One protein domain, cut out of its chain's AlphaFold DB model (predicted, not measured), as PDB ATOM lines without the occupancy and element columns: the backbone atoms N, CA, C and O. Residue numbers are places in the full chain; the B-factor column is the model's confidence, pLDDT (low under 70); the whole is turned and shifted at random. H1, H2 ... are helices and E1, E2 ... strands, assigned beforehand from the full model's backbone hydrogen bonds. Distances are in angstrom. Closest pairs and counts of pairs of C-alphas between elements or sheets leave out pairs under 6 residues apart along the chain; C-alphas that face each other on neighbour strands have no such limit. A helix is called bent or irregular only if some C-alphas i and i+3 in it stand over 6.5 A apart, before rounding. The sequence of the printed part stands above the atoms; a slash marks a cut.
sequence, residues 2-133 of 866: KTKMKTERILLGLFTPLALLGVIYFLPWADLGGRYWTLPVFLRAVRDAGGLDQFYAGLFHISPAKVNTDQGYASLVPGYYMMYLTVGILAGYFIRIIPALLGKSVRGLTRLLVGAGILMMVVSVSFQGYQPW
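This is residues 2 to 133 of the 866 residues of the protein "FtsX-like permease family protein" of Eubacterium pyruvativorans (UniProt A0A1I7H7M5). This is a long rod with helix H4 along its middle, H6 folded back beside H4, and H1 meeting the last part of H4 and reaching on past it. The small hairpin of E1 and E2 and the short helices H2 and H3 lie toward the other end. The 132 printed residues, mostly helix, hold six named helices and two named strands in the order H1, E1, E2, H2, H3, H4, H5, H6; the two strands are antiparallel. The whole is loose, with a radius of gyration of the C-alphas of 18.1 A and spans of 63 by 25 by 23 A.

H1, residues 2 to 26, touches H4, residues 71 to 95, with residues 16 to 21 alone, at a shallow tilt of 25 degrees, opposite ways; the closest C-alphas, of Pro 17 and Tyr 93, are 5.8 A apart. H1 also touches H5, residues 97 to 101, closest at the C-alphas of Gly 13 and Ile 97, 6.5 A. E1, residues 30 to 32, and E2, residues 35 to 37, form a hairpin, with N 37 and O 30 at 2.9 A. H2, residues 39 to 48, and H1 touch only at their ends, with C-alphas 24 and 39 at 5.9 A. H3, residues 52 to 60, and H2 only just touch, with 3 pairs of C-alphas within 8 A, only at the corner. H3 only just touches H4, with 3 such pairs; C-alphas 56 and 73 are closest, 6.9 A. H4 touches H6, residues 107 to 126, at a shallow tilt of 19 degrees, opposite ways; C-alphas 89 and 113 are closest, 6.2 A. Every O i to N i+4 pair is within hydrogen-bond range in H2, H3, H5 and H6, and 19 of 21 in both H1 and H4.

H1 begins at C-alpha 2, (-36.079, 33.798, 121.180), and is 36.9 A long. H4 is 37.2 A long and only just irregular, with C-alphas 75 and 78 6.54 A apart. H6, 27.6 A long, ends at C-alpha 126, (-9.126, 14.749, 91.091).

The C-alphas of Lys 2 and Ser 63, the two farthest apart, are 63.3 A apart. The printed part has no cut and no long link. Its mean pLDDT is 70.2; 58 residues are under 70, among them residues 2 to 14, 62 to 76 and 121 to 133.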
ATOM      1  N   LYS A   2     -37.327  33.292 121.805       40.44
ATOM      2  CA  LYS A   2     -36.079  33.798 121.180       40.44
ATOM      3  C   LYS A   2     -34.791  33.279 121.858       40.44
ATOM      4  O   LYS A   2     -33.858  32.919 121.150       40.44
ATOM      5  N   THR A   3     -34.774  33.158 123.186       44.31
ATOM      6  CA  THR A   3     -33.650  32.639 123.996       44.31
ATOM      7  C   THR A   3     -33.361  31.158 123.741       44.31
ATOM      8  O   THR A   3     -32.256  30.835 123.326       44.31
ATOM      9  N   LYS A   4     -34.371  30.273 123.817       48.12
ATOM     10  CA  LYS A   4     -34.238  28.834 123.480       48.12
ATOM     11  C   LYS A   4     -33.683  28.590 122.063       48.12
ATOM     12  O   LYS A   4     -32.864  27.703 121.854       48.12
ATOM     13  N   MET A   5     -34.082  29.415 121.087       49.91
ATOM     14  CA  MET A   5     -33.561  29.338 119.713       49.91
ATOM     15  C   MET A   5     -32.118  29.835 119.565       49.91
ATOM     16  O   MET A   5     -31.447  29.442 118.610       49.91
ATOM     17  N   LYS A   6     -31.652  30.722 120.452       53.88
ATOM     18  CA  LYS A   6     -30.261  31.185 120.472       53.88
ATOM     19  C   LYS A   6     -29.367  30.054 120.990       53.88
ATOM     20  O   LYS A   6     -28.406  29.707 120.318       53.88
ATOM     21  N   THR A   7     -29.777  29.386 122.069       55.03
ATOM     22  CA  THR A   7     -29.068  28.241 122.667       55.03
ATOM     23  C   THR A   7     -28.979  27.035 121.724       55.03
ATOM     24  O   THR A   7     -27.898  26.489 121.539       55.03
ATOM     25  N   GLU A   8     -30.068  26.665 121.035       56.22
ATOM     26  CA  GLU A   8     -30.045  25.576 120.039       56.22
ATOM     27  C   GLU A   8     -29.113  25.877 118.854       56.22
ATOM     28  O   GLU A   8     -28.414  24.989 118.374       56.22
ATOM     29  N   ARG A   9     -29.074  27.129 118.371       57.75
ATOM     30  CA  ARG A   9     -28.163  27.526 117.282       57.75
ATOM     31  C   ARG A   9     -26.698  27.497 117.703       57.75
ATOM     32  O   ARG A   9     -25.855  27.228 116.856       57.75
ATOM     33  N   ILE A  10     -26.418  27.781 118.973       61.09
ATOM     34  CA  ILE A  10     -25.072  27.740 119.548       61.09
ATOM     35  C   ILE A  10     -24.621  26.282 119.706       61.09
ATOM     36  O   ILE A  10     -23.574  25.926 119.183       61.09
ATOM     37  N   LEU A  11     -25.449  25.416 120.302       58.25
ATOM     38  CA  LEU A  11     -25.159  23.983 120.469       58.25
ATOM     39  C   LEU A  11     -24.926  23.262 119.130       58.25
ATOM     40  O   LEU A  11     -23.951  22.533 118.978       58.25
ATOM     41  N   LEU A  12     -25.778  23.513 118.132       58.84
ATOM     42  CA  LEU A  12     -25.613  22.950 116.784       58.84
ATOM     43  C   LEU A  12     -24.434  23.570 116.019       58.84
ATOM     44  O   LEU A  12     -23.871  22.912 115.155       58.84
ATOM     45  N   GLY A  13     -24.062  24.817 116.324       64.50
ATOM     46  CA  GLY A  13     -22.884  25.473 115.749       64.50
ATOM     47  C   GLY A  13     -21.556  25.008 116.358       64.50
ATOM     48  O   GLY A  13     -20.537  25.104 115.685       64.50
ATOM     49  N   LEU A  14     -21.577  24.494 117.593       69.75
ATOM     50  CA  LEU A  14     -20.419  23.951 118.317       69.75
ATOM     51  C   LEU A  14     -20.139  22.481 117.992       69.75
ATOM     52  O   LEU A  14     -18.986  22.060 118.010       69.75
ATOM     53  N   PHE A  15     -21.170  21.705 117.656       75.06
ATOM     54  CA  PHE A  15     -21.025  20.281 117.348       75.06
ATOM     55  C   PHE A  15     -20.079  20.019 116.167       75.06
ATOM     56  O   PHE A  15     -19.200  19.166 116.250       75.06
ATOM     57  N   THR A  16     -20.227  20.771 115.077       76.12
ATOM     58  CA  THR A  16     -19.435  20.601 113.853       76.12
ATOM     59  C   THR A  16     -17.932  20.850 114.044       76.12
ATOM     60  O   THR A  16     -17.151  19.983 113.645       76.12
ATOM     61  N   PRO A  17     -17.486  21.973 114.650       79.06
ATOM     62  CA  PRO A  17     -16.067  22.186 114.915       79.06
ATOM     63  C   PRO A  17     -15.505  21.159 115.901       79.06
ATOM     64  O   PRO A  17     -14.413  20.664 115.658       79.06
ATOM     65  N   LEU A  18     -16.248  20.762 116.944       81.00
ATOM     66  CA  LEU A  18     -15.814  19.717 117.886       81.00
ATOM     67  C   LEU A  18     -15.636  18.351 117.204       81.00
ATOM     68  O   LEU A  18     -14.636  17.673 117.429       81.00
ATOM     69  N   ALA A  19     -16.571  17.965 116.334       79.00
ATOM     70  CA  ALA A  19     -16.483  16.724 115.572       79.00
ATOM     71  C   ALA A  19     -15.293  16.736 114.599       79.00
ATOM     72  O   ALA A  19     -14.543  15.766 114.541       79.00
ATOM     73  N   LEU A  20     -15.074  17.843 113.877       79.75
ATOM     74  CA  LEU A  20     -13.898  18.012 113.013       79.75
ATOM     75  C   LEU A  20     -12.590  17.938 113.808       79.75
ATOM     76  O   LEU A  20     -11.649  17.292 113.361       79.75
ATOM     77  N   LEU A  21     -12.544  18.539 114.999       84.12
ATOM     78  CA  LEU A  21     -11.376  18.513 115.881       84.12
ATOM     79  C   LEU A  21     -11.052  17.079 116.330       84.12
ATOM     80  O   LEU A  21      -9.902  16.657 116.246       84.12
ATOM     81  N   GLY A  22     -12.068  16.289 116.691       80.69
ATOM     82  CA  GLY A  22     -11.896  14.867 117.003       80.69
ATOM     83  C   GLY A  22     -11.346  14.054 115.823       80.69
ATOM     84  O   GLY A  22     -10.423  13.261 115.988       80.69
ATOM     85  N   VAL A  23     -11.851  14.290 114.609       81.06
ATOM     86  CA  VAL A  23     -11.359  13.600 113.404       81.06
ATOM     87  C   VAL A  23      -9.917  13.989 113.068       81.06
ATOM     88  O   VAL A  23      -9.129  13.136 112.667       81.06
ATOM     89  N   ILE A  24      -9.550  15.256 113.258       81.62
ATOM     90  CA  ILE A  24      -8.203  15.775 112.986       81.62
ATOM     91  C   ILE A  24      -7.144  15.136 113.898       81.62
ATOM     92  O   ILE A  24      -6.060  14.797 113.423       81.62
ATOM     93  N   TYR A  25      -7.458  14.949 115.182       81.12
ATOM     94  CA  TYR A  25      -6.491  14.462 116.170       81.12
ATOM     95  C   TYR A  25      -6.410  12.935 116.273       81.12
ATOM     96  O   TYR A  25      -5.312  12.406 116.419       81.12
ATOM     97  N   PHE A  26      -7.542  12.228 116.205       80.06
ATOM     98  CA  PHE A  26      -7.591  10.808 116.582       80.06
ATOM     99  C   PHE A  26      -7.588   9.829 115.409       80.06
ATOM    100  O   PHE A  26      -7.309   8.649 115.609       80.06
ATOM    101  N   LEU A  27      -7.914  10.277 114.196       78.69
ATOM    102  CA  LEU A  27      -8.002   9.385 113.042       78.69
ATOM    103  C   LEU A  27      -6.793   9.535 112.119       78.69
ATOM    104  O   LEU A  27      -6.271  10.637 111.980       78.69
ATOM    105  N   PRO A  28      -6.355   8.454 111.454       75.81
ATOM    106  CA  PRO A  28      -5.299   8.541 110.459       75.81
ATOM    107  C   PRO A  28      -5.801   9.220 109.181       75.81
ATOM    108  O   PRO A  28      -6.890   8.908 108.680       75.81
ATOM    109  N   TRP A  29      -4.995  10.149 108.661       72.06
ATOM    110  CA  TRP A  29      -5.311  10.991 107.500       72.06
ATOM    111  C   TRP A  29      -4.563  10.577 106.236       72.06
ATOM    112  O   TRP A  29      -5.138  10.690 105.151       72.06
ATOM    113  N   ALA A  30      -3.335  10.077 106.376       69.50
ATOM    114  CA  ALA A  30      -2.491   9.645 105.268       69.50
ATOM    115  C   ALA A  30      -1.735   8.353 105.619       69.50
ATOM    116  O   ALA A  30      -1.316   8.164 106.765       69.50
ATOM    117  N   ASP A  31      -1.564   7.486 104.621       69.44
ATOM    118  CA  ASP A  31      -0.658   6.333 104.648       69.44
ATOM    119  C   ASP A  31       0.525   6.643 103.724       69.44
ATOM    120  O   ASP A  31       0.368   6.720 102.504       69.44
ATOM    121  N   LEU A  32       1.689   6.910 104.316       67.69
ATOM    122  CA  LEU A  32       2.911   7.273 103.596       67.69
ATOM    123  C   LEU A  32       4.029   6.334 104.043       67.69
ATOM    124  O   LEU A  32       4.347   6.264 105.232       67.69
ATOM    125  N   GLY A  33       4.596   5.588 103.089       59.47
ATOM    126  CA  GLY A  33       5.670   4.625 103.355       59.47
ATOM    127  C   GLY A  33       5.262   3.456 104.265       59.47
ATOM    128  O   GLY A  33       6.123   2.867 104.910       59.47
ATOM    129  N   GLY A  34       3.963   3.136 104.366       61.28
ATOM    130  CA  GLY A  34       3.446   2.081 105.247       61.28
ATOM    131  C   GLY A  34       3.281   2.497 106.713       61.28
ATOM    132  O   GLY A  34       3.066   1.636 107.568       61.28
ATOM    133  N   ARG A  35       3.387   3.799 107.025       69.75
ATOM    134  CA  ARG A  35       3.077   4.375 108.343       69.75
ATOM    135  C   ARG A  35       1.841   5.264 108.259       69.75
ATOM    136  O   ARG A  35       1.691   6.063 107.334       69.75
ATOM    137  N   TYR A  36       0.983   5.157 109.271       76.94
ATOM    138  CA  TYR A  36      -0.216   5.976 109.402       76.94
ATOM    139  C   TYR A  36       0.088   7.285 110.124       76.94
ATOM    140  O   TYR A  36       0.583   7.280 111.250       76.94
ATOM    141  N   TRP A  37      -0.276   8.401 109.499       74.94
ATOM    142  CA  TRP A  37      -0.041   9.731 110.045       74.94
ATOM    143  C   TRP A  37      -1.357  10.413 110.432       74.94
ATOM    144  O   TRP A  37      -2.307  10.463 109.642       74.94
ATOM    145  N   THR A  38      -1.419  10.962 111.648       82.81
ATOM    146  CA  THR A  38      -2.459  11.931 112.037       82.81
ATOM    147  C   THR A  38      -2.049  13.330 111.577       82.81
ATOM    148  O   THR A  38      -0.861  13.621 111.435       82.81
ATOM    149  N   LEU A  39      -3.024  14.214 111.335       78.06
ATOM    150  CA  LEU A  39      -2.777  15.549 110.774       78.06
ATOM    151  C   LEU A  39      -1.726  16.375 111.556       78.06
ATOM    152  O   LEU A  39      -0.798  16.885 110.926       78.06
ATOM    153  N   PRO A  40      -1.799  16.508 112.900       80.62
ATOM    154  CA  PRO A  40      -0.817  17.302 113.642       80.62
ATOM    155  C   PRO A  40       0.569  16.647 113.696       80.62
ATOM    156  O   PRO A  40       1.572  17.357 113.679       80.62
ATOM    157  N   VAL A  41       0.641  15.313 113.733       83.19
ATOM    158  CA  VAL A  41       1.917  14.578 113.738       83.19
ATOM    159  C   VAL A  41       2.610  14.710 112.386       83.19
ATOM    160  O   VAL A  41       3.812  14.948 112.337       83.19
ATOM    161  N   PHE A  42       1.847  14.642 111.295       80.94
ATOM    162  CA  PHE A  42       2.359  14.856 109.947       80.94
ATOM    163  C   PHE A  42       2.917  16.271 109.752       80.94
ATOM    164  O   PHE A  42       4.055  16.429 109.327       80.94
ATOM    165  N   LEU A  43       2.147  17.309 110.104       80.81
ATOM    166  CA  LEU A  43       2.587  18.702 109.944       80.81
ATOM    167  C   LEU A  43       3.821  19.027 110.798       80.81
ATOM    168  O   LEU A  43       4.679  19.791 110.359       80.81
ATOM    169  N   ARG A  44       3.930  18.435 111.995       83.00
ATOM    170  CA  ARG A  44       5.121  18.572 112.841       83.00
ATOM    171  C   ARG A  44       6.330  17.882 112.209       83.00
ATOM    172  O   ARG A  44       7.358  18.521 112.061       83.00
ATOM    173  N   ALA A  45       6.169  16.652 111.725       80.75
ATOM    174  CA  ALA A  45       7.246  15.919 111.060       80.75
ATOM    175  C   ALA A  45       7.764  16.622 109.790       80.75
ATOM    176  O   ALA A  45       8.967  16.644 109.553       80.75
ATOM    177  N   VAL A  46       6.881  17.247 109.000       81.75
ATOM    178  CA  VAL A  46       7.286  18.050 107.829       81.75
ATOM    179  C   VAL A  46       8.053  19.312 108.243       81.75
ATOM    180  O   VAL A  46       9.016  19.693 107.579       81.75
ATOM    181  N   ARG A  47       7.645  19.959 109.341       82.50
ATOM    182  CA  ARG A  47       8.327  21.143 109.879       82.50
ATOM    183  C   ARG A  47       9.706  20.797 110.438       82.50
ATOM    184  O   ARG A  47      10.658  21.513 110.148       82.50
ATOM    185  N   ASP A  48       9.804  19.711 111.200       83.50
ATOM    186  CA  ASP A  48      11.052  19.246 111.813       83.50
ATOM    187  C   ASP A  48      12.067  18.803 110.747       83.50
ATOM    188  O   ASP A  48      13.270  18.967 110.924       83.50
ATOM    189  N   ALA A  49      11.579  18.310 109.606       77.88
ATOM    190  CA  ALA A  49      12.395  17.955 108.451       77.88
ATOM    191  C   ALA A  49      12.816  19.151 107.573       77.88
ATOM    192  O   ALA A  49      13.447  18.924 106.553       77.88
ATOM    193  N   GLY A  50      12.464  20.401 107.906       77.19
ATOM    194  CA  GLY A  50      12.893  21.588 107.146       77.19
ATOM    195  C   GLY A  50      12.091  21.894 105.872       77.19
ATOM    196  O   GLY A  50      12.436  22.819 105.138       77.19
ATOM    197  N   GLY A  51      11.002  21.165 105.608       79.94
ATOM    198  CA  GLY A  51      10.137  21.362 104.440       79.94
ATOM    199  C   GLY A  51       9.615  20.051 103.850       79.94
ATOM    200  O   GLY A  51      10.090  18.965 104.181       79.94
ATOM    201  N   LEU A  52       8.623  20.143 102.955       76.94
ATOM    202  CA  LEU A  52       8.013  18.965 102.322       76.94
ATOM    203  C   LEU A  52       9.035  18.174 101.487       76.94
ATOM    204  O   LEU A  52       8.993  16.947 101.466       76.94
ATOM    205  N   ASP A  53       9.966  18.877 100.844       76.31
ATOM    206  CA  ASP A  53      10.957  18.325  99.917       76.31
ATOM    207  C   ASP A  53      11.963  17.443 100.664       76.31
ATOM    208  O   ASP A  53      12.234  16.310 100.272       76.31
ATOM    209  N   GLN A  54      12.462  17.949 101.796       78.44
ATOM    210  CA  GLN A  54      13.403  17.250 102.669       78.44
ATOM    211  C   GLN A  54      12.721  16.108 103.433       78.44
ATOM    212  O   GLN A  54      13.294  15.024 103.559       78.44
ATOM    213  N   PHE A  55      11.465  16.295 103.858       80.25
ATOM    214  CA  PHE A  55      10.651  15.226 104.439       80.25
ATOM    215  C   PHE A  55      10.450  14.064 103.453       80.25
ATOM    216  O   PHE A  55      10.631  12.902 103.815       80.25
ATOM    217  N   TYR A  56      10.110  14.370 102.199       76.25
ATOM    218  CA  TYR A  56       9.908  13.364 101.159       76.25
ATOM    219  C   TYR A  56      11.214  12.650 100.784       76.25
ATOM    220  O   TYR A  56      11.244  11.418 100.727       76.25
ATOM    221  N   ALA A  57      12.304  13.406 100.605       75.75
ATOM    222  CA  ALA A  57      13.645  12.871 100.370       75.75
ATOM    223  C   ALA A  57      14.072  11.879 101.463       75.75
ATOM    224  O   ALA A  57      14.562  10.791 101.154       75.75
ATOM    225  N   GLY A  58      13.840  12.229 102.733       73.06
ATOM    226  CA  GLY A  58      14.165  11.388 103.884       73.06
ATOM    227  C   GLY A  58      13.287  10.140 104.006       73.06
ATOM    228  O   GLY A  58      13.791   9.078 104.359       73.06
ATOM    229  N   LEU A  59      11.992  10.238 103.682       73.69
ATOM    230  CA  LEU A  59      11.049   9.118 103.792       73.69
ATOM    231  C   LEU A  59      11.261   8.049 102.706       73.69
ATOM    232  O   LEU A  59      11.060   6.865 102.969       73.69
ATOM    233  N   PHE A  60      11.647   8.462 101.496       69.75
ATOM    234  CA  PHE A  60      11.807   7.573 100.337       69.75
ATOM    235  C   PHE A  60      13.267   7.344  99.916       69.75
ATOM    236  O   PHE A  60      13.509   6.652  98.929       69.75
ATOM    237  N   HIS A  61      14.239   7.878 100.665       70.56
ATOM    238  CA  HIS A  61      15.677   7.790 100.376       70.56
ATOM    239  C   HIS A  61      16.057   8.306  98.971       70.56
ATOM    240  O   HIS A  61      16.829   7.678  98.245       70.56
ATOM    241  N   ILE A  62      15.513   9.462  98.576       67.88
ATOM    242  CA  ILE A  62      15.760  10.109  97.274       67.88
ATOM    243  C   ILE A  62      16.630  11.357  97.484       67.88
ATOM    244  O   ILE A  62      16.467  12.075  98.464       67.88
ATOM    245  N   SER A  63      17.564  11.633  96.565       66.88
ATOM    246  CA  SER A  63      18.396  12.847  96.624       66.88
ATOM    247  C   SER A  63      17.532  14.119  96.508       66.88
ATOM    248  O   SER A  63      16.691  14.165  95.606       66.88
ATOM    249  N   PRO A  64      17.754  15.169  97.331       61.97
ATOM    250  CA  PRO A  64      16.937  16.392  97.349       61.97
ATOM    251  C   PRO A  64      16.771  17.062  95.977       61.97
ATOM    252  O   PRO A  64      15.694  17.545  95.644       61.97
ATOM    253  N   ALA A  65      17.808  17.017  95.135       58.97
ATOM    254  CA  ALA A  65      17.784  17.592  93.787       58.97
ATOM    255  C   ALA A  65      16.849  16.851  92.807       58.97
ATOM    256  O   ALA A  65      16.493  17.396  91.767       58.97
ATOM    257  N   LYS A  66      16.445  15.613  93.124       59.97
ATOM    258  CA  LYS A  66      15.556  14.766  92.306       59.97
ATOM    259  C   LYS A  66      14.136  14.655  92.872       59.97
ATOM    260  O   LYS A  66      13.326  13.904  92.344       59.97
ATOM    261  N   VAL A  67      13.822  15.383  93.945       61.62
ATOM    262  CA  VAL A  67      12.499  15.327  94.587       61.62
ATOM    263  C   VAL A  67      11.423  15.928  93.683       61.62
ATOM    264  O   VAL A  67      10.373  15.321  93.492       61.62
ATOM    265  N   ASN A  68      11.713  17.062  93.041       59.31
ATOM    266  CA  ASN A  68      10.761  17.750  92.162       59.31
ATOM    267  C   ASN A  68      10.427  16.975  90.878       59.31
ATOM    268  O   ASN A  68       9.426  17.271  90.232       59.31
ATOM    269  N   THR A  69      11.241  15.982  90.512       53.47
ATOM    270  CA  THR A  69      11.037  15.142  89.325       53.47
ATOM    271  C   THR A  69      10.361  13.807  89.639       53.47
ATOM    272  O   THR A  69       9.974  13.094  88.711       53.47
ATOM    273  N   ASP A  70      10.167  13.468  90.918       57.34
ATOM    274  CA  ASP A  70       9.504  12.228  91.313       57.34
ATOM    275  C   ASP A  70       7.971  12.363  91.276       57.34
ATOM    276  O   ASP A  70       7.378  13.298  91.828       57.34
ATOM    277  N   GLN A  71       7.308  11.383  90.653       55.88
ATOM    278  CA  GLN A  71       5.849  11.347  90.544       55.88
ATOM    279  C   GLN A  71       5.191  11.336  91.923       55.88
ATOM    280  O   GLN A  71       4.170  11.996  92.106       55.88
ATOM    281  N   GLY A  72       5.771  10.632  92.902       61.00
ATOM    282  CA  GLY A  72       5.201  10.546  94.245       61.00
ATOM    283  C   GLY A  72       5.204  11.885  94.994       61.00
ATOM    284  O   GLY A  72       4.224  12.189  95.681       61.00
ATOM    285  N   TYR A  73       6.211  12.738  94.784       67.38
ATOM    286  CA  TYR A  73       6.286  14.072  95.388       67.38
ATOM    287  C   TYR A  73       5.251  15.031  94.785       67.38
ATOM    288  O   TYR A  73       4.465  15.634  95.520       67.38
ATOM    289  N   ALA A  74       5.144  15.087  93.452       58.25
ATOM    290  CA  ALA A  74       4.122  15.886  92.757       58.25
ATOM    291  C   ALA A  74       2.689  15.502  93.177       58.25
ATOM    292  O   ALA A  74       1.770  16.321  93.192       58.25
ATOM    293  N   SER A  75       2.512  14.239  93.553       59.91
ATOM    294  CA  SER A  75       1.260  13.669  94.034       59.91
ATOM    295  C   SER A  75       0.956  14.034  95.504       59.91
ATOM    296  O   SER A  75      -0.211  14.164  95.887       59.91
ATOM    297  N   LEU A  76       2.000  14.271  96.311       68.25
ATOM    298  CA  LEU A  76       1.932  14.634  97.730       68.25
ATOM    299  C   LEU A  76       1.663  16.131  97.948       68.25
ATOM    300  O   LEU A  76       0.949  16.488  98.889       68.25
ATOM    301  N   VAL A  77       2.188  16.999  97.077       72.12
ATOM    302  CA  VAL A  77       2.071  18.467  97.181       72.12
ATOM    303  C   VAL A  77       0.608  18.942  97.297       72.12
ATOM    304  O   VAL A  77       0.292  19.653  98.258       72.12
ATOM    305  N   PRO A  78      -0.342  18.525  96.431       67.25
ATOM    306  CA  PRO A  78      -1.755  18.874  96.599       67.25
ATOM    307  C   PRO A  78      -2.334  18.376  97.929       67.25
ATOM    308  O   PRO A  78      -3.119  19.081  98.562       67.25
ATOM    309  N   GLY A  79      -1.926  17.186  98.381       68.88
ATOM    310  CA  GLY A  79      -2.331  16.609  99.664       68.88
ATOM    311  C   GLY A  79      -1.892  17.459 100.857       68.88
ATOM    312  O   GLY A  79      -2.701  17.743 101.739       68.88
ATOM    313  N   TYR A  80      -0.649  17.942 100.846       75.31
ATOM    314  CA  TYR A  80      -0.110  18.854 101.857       75.31
ATOM    315  C   TYR A  80      -0.925  20.155 101.952       75.31
ATOM    316  O   TYR A  80      -1.359  20.542 103.038       75.31
ATOM    317  N   TYR A  81      -1.249  20.793 100.822       77.25
ATOM    318  CA  TYR A  81      -2.098  21.993 100.824       77.25
ATOM    319  C   TYR A  81      -3.552  21.709 101.246       77.25
ATOM    320  O   TYR A  81      -4.178  22.536 101.915       77.25
ATOM    321  N   MET A  82      -4.095  20.529 100.929       73.44
ATOM    322  CA  MET A  82      -5.426  20.102 101.394       73.44
ATOM    323  C   MET A  82      -5.487  19.928 102.917       73.44
ATOM    324  O   MET A  82      -6.516  20.214 103.539       73.44
ATOM    325  N   MET A  83      -4.388  19.514 103.548       76.44
ATOM    326  CA  MET A  83      -4.297  19.451 105.006       76.44
ATOM    327  C   MET A  83      -4.436  20.842 105.639       76.44
ATOM    328  O   MET A  83      -5.240  21.008 106.558       76.44
ATOM    329  N   TYR A  84      -3.784  21.871 105.086       81.25
ATOM    330  CA  TYR A  84      -3.993  23.259 105.526       81.25
ATOM    331  C   TYR A  84      -5.401  23.772 105.240       81.25
ATOM    332  O   TYR A  84      -5.979  24.458 106.084       81.25
ATOM    333  N   LEU A  85      -5.993  23.410 104.098       81.56
ATOM    334  CA  LEU A  85      -7.385  23.748 103.798       81.56
ATOM    335  C   LEU A  85      -8.331  23.189 104.871       81.56
ATOM    336  O   LEU A  85      -9.264  23.872 105.279       81.56
ATOM    337  N   THR A  86      -8.061  21.985 105.380       76.94
ATOM    338  CA  THR A  86      -8.827  21.370 106.479       76.94
ATOM    339  C   THR A  86      -8.738  22.193 107.764       76.94
ATOM    340  O   THR A  86      -9.753  22.458 108.410       76.94
ATOM    341  N   VAL A  87      -7.529  22.636 108.120       81.69
ATOM    342  CA  VAL A  87      -7.299  23.505 109.283       81.69
ATOM    343  C   VAL A  87      -7.995  24.857 109.087       81.69
ATOM    344  O   VAL A  87      -8.648  25.353 110.004       81.69
ATOM    345  N   GLY A  88      -7.952  25.415 107.875       83.06
ATOM    346  CA  GLY A  88      -8.673  26.634 107.506       83.06
ATOM    347  C   GLY A  88     -10.195  26.481 107.584       83.06
ATOM    348  O   GLY A  88     -10.885  27.383 108.058       83.06
ATOM    349  N   ILE A  89     -10.733  25.321 107.196       81.88
ATOM    350  CA  ILE A  89     -12.153  24.982 107.354       81.88
ATOM    351  C   ILE A  89     -12.516  24.934 108.843       81.88
ATOM    352  O   ILE A  89     -13.506  25.552 109.238       81.88
ATOM    353  N   LEU A  90     -11.711  24.270 109.681       84.06
ATOM    354  CA  LEU A  90     -11.913  24.228 111.134       84.06
ATOM    355  C   LEU A  90     -11.915  25.643 111.737       84.06
ATOM    356  O   LEU A  90     -12.855  26.007 112.444       84.06
ATOM    357  N   ALA A  91     -10.914  26.462 111.407       84.00
ATOM    358  CA  ALA A  91     -10.829  27.851 111.855       84.00
ATOM    359  C   ALA A  91     -12.048  28.667 111.399       84.00
ATOM    360  O   ALA A  91     -12.666  29.374 112.194       84.00
ATOM    361  N   GLY A  92     -12.474  28.508 110.145       82.75
ATOM    362  CA  GLY A  92     -13.668  29.163 109.620       82.75
ATOM    363  C   GLY A  92     -14.963  28.724 110.320       82.75
ATOM    364  O   GLY A  92     -15.873  29.541 110.487       82.75
ATOM    365  N   TYR A  93     -15.049  27.477 110.798       81.19
ATOM    366  CA  TYR A  93     -16.152  27.014 111.646       81.19
ATOM    367  C   TYR A  93     -16.145  27.651 113.039       81.19
ATOM    368  O   TYR A  93     -17.218  28.004 113.531       81.19
ATOM    369  N   PHE A  94     -14.979  27.881 113.647       81.75
ATOM    370  CA  PHE A  94     -14.880  28.657 114.889       81.75
ATOM    371  C   PHE A  94     -15.242  30.133 114.670       81.75
ATOM    372  O   PHE A  94     -16.065  30.683 115.403       81.75
ATOM    373  N   ILE A  95     -14.740  30.756 113.597       81.88
ATOM    374  CA  ILE A  95     -15.068  32.145 113.224       81.88
ATOM    375  C   ILE A  95     -16.573  32.305 112.980       81.88
ATOM    376  O   ILE A  95     -17.155  33.332 113.325       81.88
ATOM    377  N   ARG A  96     -17.243  31.276 112.444       76.38
ATOM    378  CA  ARG A  96     -18.697  31.257 112.210       76.38
ATOM    379  C   ARG A  96     -19.527  31.397 113.494       76.38
ATOM    380  O   ARG A  96     -20.673  31.849 113.399       76.38
ATOM    381  N   ILE A  97     -18.981  31.074 114.669       75.56
ATOM    382  CA  ILE A  97     -19.679  31.173 115.963       75.56
ATOM    383  C   ILE A  97     -19.923  32.644 116.347       75.56
ATOM    384  O   ILE A  97     -21.016  32.987 116.800       75.56
ATOM    385  N   ILE A  98     -18.974  33.542 116.076       75.06
ATOM    386  CA  ILE A  98     -19.025  34.965 116.465       75.06
ATOM    387  C   ILE A  98     -20.214  35.721 115.824       75.06
ATOM    388  O   ILE A  98     -21.061  36.257 116.545       75.06
ATOM    389  N   PRO A  99     -20.388  35.747 114.485       69.69
ATOM    390  CA  PRO A  99     -21.539  36.397 113.864       69.69
ATOM    391  C   PRO A  99     -22.853  35.650 114.136       69.69
ATOM    392  O   PRO A  99     -23.918  36.271 114.091       69.69
ATOM    393  N   ALA A 100     -22.806  34.349 114.458       66.38
ATOM    394  CA  ALA A 100     -23.978  33.603 114.911       66.38
ATOM    395  C   ALA A 100     -24.451  34.053 116.310       66.38
ATOM    396  O   ALA A 100     -25.663  34.155 116.524       66.38
ATOM    397  N   LEU A 101     -23.528  34.397 117.220       66.31
ATOM    398  CA  LEU A 101     -23.818  34.993 118.534       66.31
ATOM    399  C   LEU A 101     -24.411  36.407 118.412       66.31
ATOM    400  O   LEU A 101     -25.366  36.738 119.124       66.31
ATOM    401  N   LEU A 102     -23.900  37.192 117.457       71.06
ATOM    402  CA  LEU A 102     -24.340  38.559 117.138       71.06
ATOM    403  C   LEU A 102     -25.614  38.620 116.270       71.06
ATOM    404  O   LEU A 102     -26.107  39.699 115.960       71.06
ATOM    405  N   GLY A 103     -26.151  37.475 115.835       62.53
ATOM    406  CA  GLY A 103     -27.366  37.411 115.014       62.53
ATOM    407  C   GLY A 103     -27.215  37.930 113.575       62.53
ATOM    408  O   GLY A 103     -28.219  38.038 112.865       62.53
ATOM    409  N   LYS A 104     -25.987  38.212 113.119       70.56
ATOM    410  CA  LYS A 104     -25.684  38.687 111.760       70.56
ATOM    411  C   LYS A 104     -25.757  37.544 110.739       70.56
ATOM    412  O   LYS A 104     -25.672  36.357 111.061       70.56
ATOM    413  N   SER A 105     -25.967  37.886 109.466       64.00
ATOM    414  CA  SER A 105     -26.173  36.880 108.417       64.00
ATOM    415  C   SER A 105     -24.849  36.208 108.022       64.00
ATOM    416  O   SER A 105     -24.003  36.818 107.382       64.00
ATOM    417  N   VAL A 106     -24.693  34.919 108.335       69.81
ATOM    418  CA  VAL A 106     -23.451  34.148 108.093       69.81
ATOM    419  C   VAL A 106     -23.397  33.520 106.689       69.81
ATOM    420  O   VAL A 106     -22.730  32.516 106.441       69.81
ATOM    421  N   ARG A 107     -24.166  34.082 105.745       65.81
ATOM    422  CA  ARG A 107     -24.433  33.487 104.422       65.81
ATOM    423  C   ARG A 107     -23.204  33.436 103.518       65.81
ATOM    424  O   ARG A 107     -23.142  32.532 102.692       65.81
ATOM    425  N   GLY A 108     -22.317  34.426 103.614       70.69
ATOM    426  CA  GLY A 108     -21.071  34.473 102.843       70.69
ATOM    427  C   GLY A 108     -20.091  33.421 103.348       70.69
ATOM    428  O   GLY A 108     -19.755  32.503 102.613       70.69
ATOM    429  N   LEU A 109     -19.771  33.473 104.643       74.62
ATOM    430  CA  LEU A 109     -18.860  32.531 105.299       74.62
ATOM    431  C   LEU A 109     -19.313  31.070 105.165       74.62
ATOM    432  O   LEU A 109     -18.507  30.201 104.868       74.62
ATOM    433  N   THR A 110     -20.614  30.789 105.302       72.62
ATOM    434  CA  THR A 110     -21.118  29.417 105.117       72.62
ATOM    435  C   THR A 110     -20.939  28.947 103.674       72.62
ATOM    436  O   THR A 110     -20.536  27.814 103.456       72.62
ATOM    437  N   ARG A 111     -21.195  29.808 102.676       71.88
ATOM    438  CA  ARG A 111     -20.950  29.476 101.261       71.88
ATOM    439  C   ARG A 111     -19.466  29.268 100.970       71.88
ATOM    440  O   ARG A 111     -19.147  28.387 100.186       71.88
ATOM    441  N   LEU A 112     -18.593  30.037 101.615       79.69
ATOM    442  CA  LEU A 112     -17.145  29.898 101.501       79.69
ATOM    443  C   LEU A 112     -16.659  28.574 102.110       79.69
ATOM    444  O   LEU A 112     -15.913  27.859 101.458       79.69
ATOM    445  N   LEU A 113     -17.163  28.187 103.287       78.12
ATOM    446  CA  LEU A 113     -16.884  26.885 103.911       78.12
ATOM    447  C   LEU A 113     -17.401  25.706 103.073       78.12
ATOM    448  O   LEU A 113     -16.699  24.714 102.907       78.12
ATOM    449  N   VAL A 114     -18.607  25.823 102.502       71.88
ATOM    450  CA  VAL A 114     -19.150  24.827 101.557       71.88
ATOM    451  C   VAL A 114     -18.271  24.747 100.312       71.88
ATOM    452  O   VAL A 114     -17.948  23.654  99.862       71.88
ATOM    453  N   GLY A 115     -17.875  25.898  99.764       73.44
ATOM    454  CA  GLY A 115     -16.976  25.989  98.620       73.44
ATOM    455  C   GLY A 115     -15.633  25.326  98.903       73.44
ATOM    456  O   GLY A 115     -15.185  24.537  98.085       73.44
ATOM    457  N   ALA A 116     -15.052  25.554 100.082       76.56
ATOM    458  CA  ALA A 116     -13.815  24.919 100.528       76.56
ATOM    459  C   ALA A 116     -13.970  23.398 100.724       76.56
ATOM    460  O   ALA A 116     -13.108  22.642 100.295       76.56
ATOM    461  N   GLY A 117     -15.084  22.927 101.295       71.88
ATOM    462  CA  GLY A 117     -15.368  21.492 101.431       71.88
ATOM    463  C   GLY A 117     -15.616  20.784 100.093       71.88
ATOM    464  O   GLY A 117     -15.160  19.663  99.885       71.88
ATOM    465  N   ILE A 118     -16.298  21.441  99.149       68.06
ATOM    466  CA  ILE A 118     -16.465  20.932  97.779       68.06
ATOM    467  C   ILE A 118     -15.133  20.977  97.034       68.06
ATOM    468  O   ILE A 118     -14.818  20.030  96.327       68.06
ATOM    469  N   LEU A 119     -14.333  22.032  97.205       73.12
ATOM    470  CA  LEU A 119     -12.989  22.122  96.641       73.12
ATOM    471  C   LEU A 119     -12.114  20.977  97.158       73.12
ATOM    472  O   LEU A 119     -11.466  20.316  96.360       73.12
ATOM    473  N   MET A 120     -12.181  20.670  98.455       72.12
ATOM    474  CA  MET A 120     -11.514  19.516  99.062       72.12
ATOM    475  C   MET A 120     -11.956  18.185  98.426       72.12
ATOM    476  O   MET A 120     -11.128  17.319  98.146       72.12
ATOM    477  N   MET A 121     -13.253  18.024  98.140       66.38
ATOM    478  CA  MET A 121     -13.801  16.845  97.455       66.38
ATOM    479  C   MET A 121     -13.352  16.760  95.992       66.38
ATOM    480  O   MET A 121     -12.937  15.702  95.532       66.38
ATOM    481  N   VAL A 122     -13.447  17.864  95.253       62.44
ATOM    482  CA  VAL A 122     -13.053  17.915  93.844       62.44
ATOM    483  C   VAL A 122     -11.566  17.635  93.740       62.44
ATOM    484  O   VAL A 122     -11.209  16.721  93.019       62.44
ATOM    485  N   VAL A 123     -10.723  18.314  94.521       63.09
ATOM    486  CA  VAL A 123      -9.268  18.127  94.503       63.09
ATOM    487  C   VAL A 123      -8.860  16.720  94.951       63.09
ATOM    488  O   VAL A 123      -7.928  16.173  94.389       63.09
ATOM    489  N   SER A 124      -9.555  16.064  95.881       59.94
ATOM    490  CA  SER A 124      -9.208  14.677  96.260       59.94
ATOM    491  C   SER A 124      -9.647  13.616  95.251       59.94
ATOM    492  O   SER A 124      -8.918  12.657  95.016       59.94
ATOM    493  N   VAL A 125     -10.826  13.765  94.642       55.47
ATOM    494  CA  VAL A 125     -11.281  12.881  93.549       55.47
ATOM    495  C   VAL A 125     -10.446  13.108  92.300       55.47
ATOM    496  O   VAL A 125     -10.199  12.183  91.526       55.47
ATOM    497  N   SER A 126     -10.035  14.356  92.123       52.09
ATOM    498  CA  SER A 126      -9.126  14.749  91.091       52.09
ATOM    499  C   SER A 126      -7.743  14.136  91.365       52.09
ATOM    500  O   SER A 126      -7.342  13.161  90.740       52.09
ATOM    501  N   PHE A 127      -6.960  14.692  92.270       50.66
ATOM    502  CA  PHE A 127      -5.539  14.393  92.384       50.66
ATOM    503  C   PHE A 127      -5.329  13.048  93.104       50.66
ATOM    504  O   PHE A 127      -5.192  12.998  94.323       50.66
ATOM    505  N   GLN A 128      -5.278  11.947  92.340       46.75
ATOM    506  CA  GLN A 128      -5.103  10.550  92.803       46.75
ATOM    507  C   GLN A 128      -3.738  10.251  93.471       46.75
ATOM    508  O   GLN A 128      -3.402   9.092  93.714       46.75
ATOM    509  N   GLY A 129      -2.956  11.292  93.761       44.88
ATOM    510  CA  GLY A 129      -1.657  11.240  94.422       44.88
ATOM    511  C   GLY A 129      -1.698  11.190  95.940       44.88
ATOM    512  O   GLY A 129      -0.905  10.507  96.585       44.88
ATOM    513  N   TYR A 130      -2.681  11.872  96.521       52.47
ATOM    514  CA  TYR A 130      -2.956  11.735  97.937       52.47
ATOM    515  C   TYR A 130      -3.511  10.322  98.165       52.47
ATOM    516  O   TYR A 130      -4.411   9.897  97.441       52.47
ATOM    517  N   GLN A 131      -2.992   9.583  99.149       55.34
ATOM    518  CA  GLN A 131      -3.602   8.344  99.648       55.34
ATOM    519  C   GLN A 131      -4.473   8.701 100.866       55.34
ATOM    520  O   GLN A 131      -4.054   8.465 102.005       55.34
ATOM    521  N   PRO A 132      -5.649   9.347 100.676       60.94
ATOM    522  CA  PRO A 132      -6.506   9.742 101.778       60.94
ATOM    523  C   PRO A 132      -6.922   8.505 102.548       60.94
ATOM    524  O   PRO A 132      -7.438   7.536 101.985       60.94
ATOM    525  N   TRP A 133      -6.746   8.574 103.856       62.56
ATOM    526  CA  TRP A 133      -7.239   7.548 104.748       62.56
ATOM    527  C   TRP A 133      -8.566   7.961 105.392       62.56
ATOM    528  O   TRP A 133      -9.160   8.993 105.072       62.56
TER     529      TRP A 133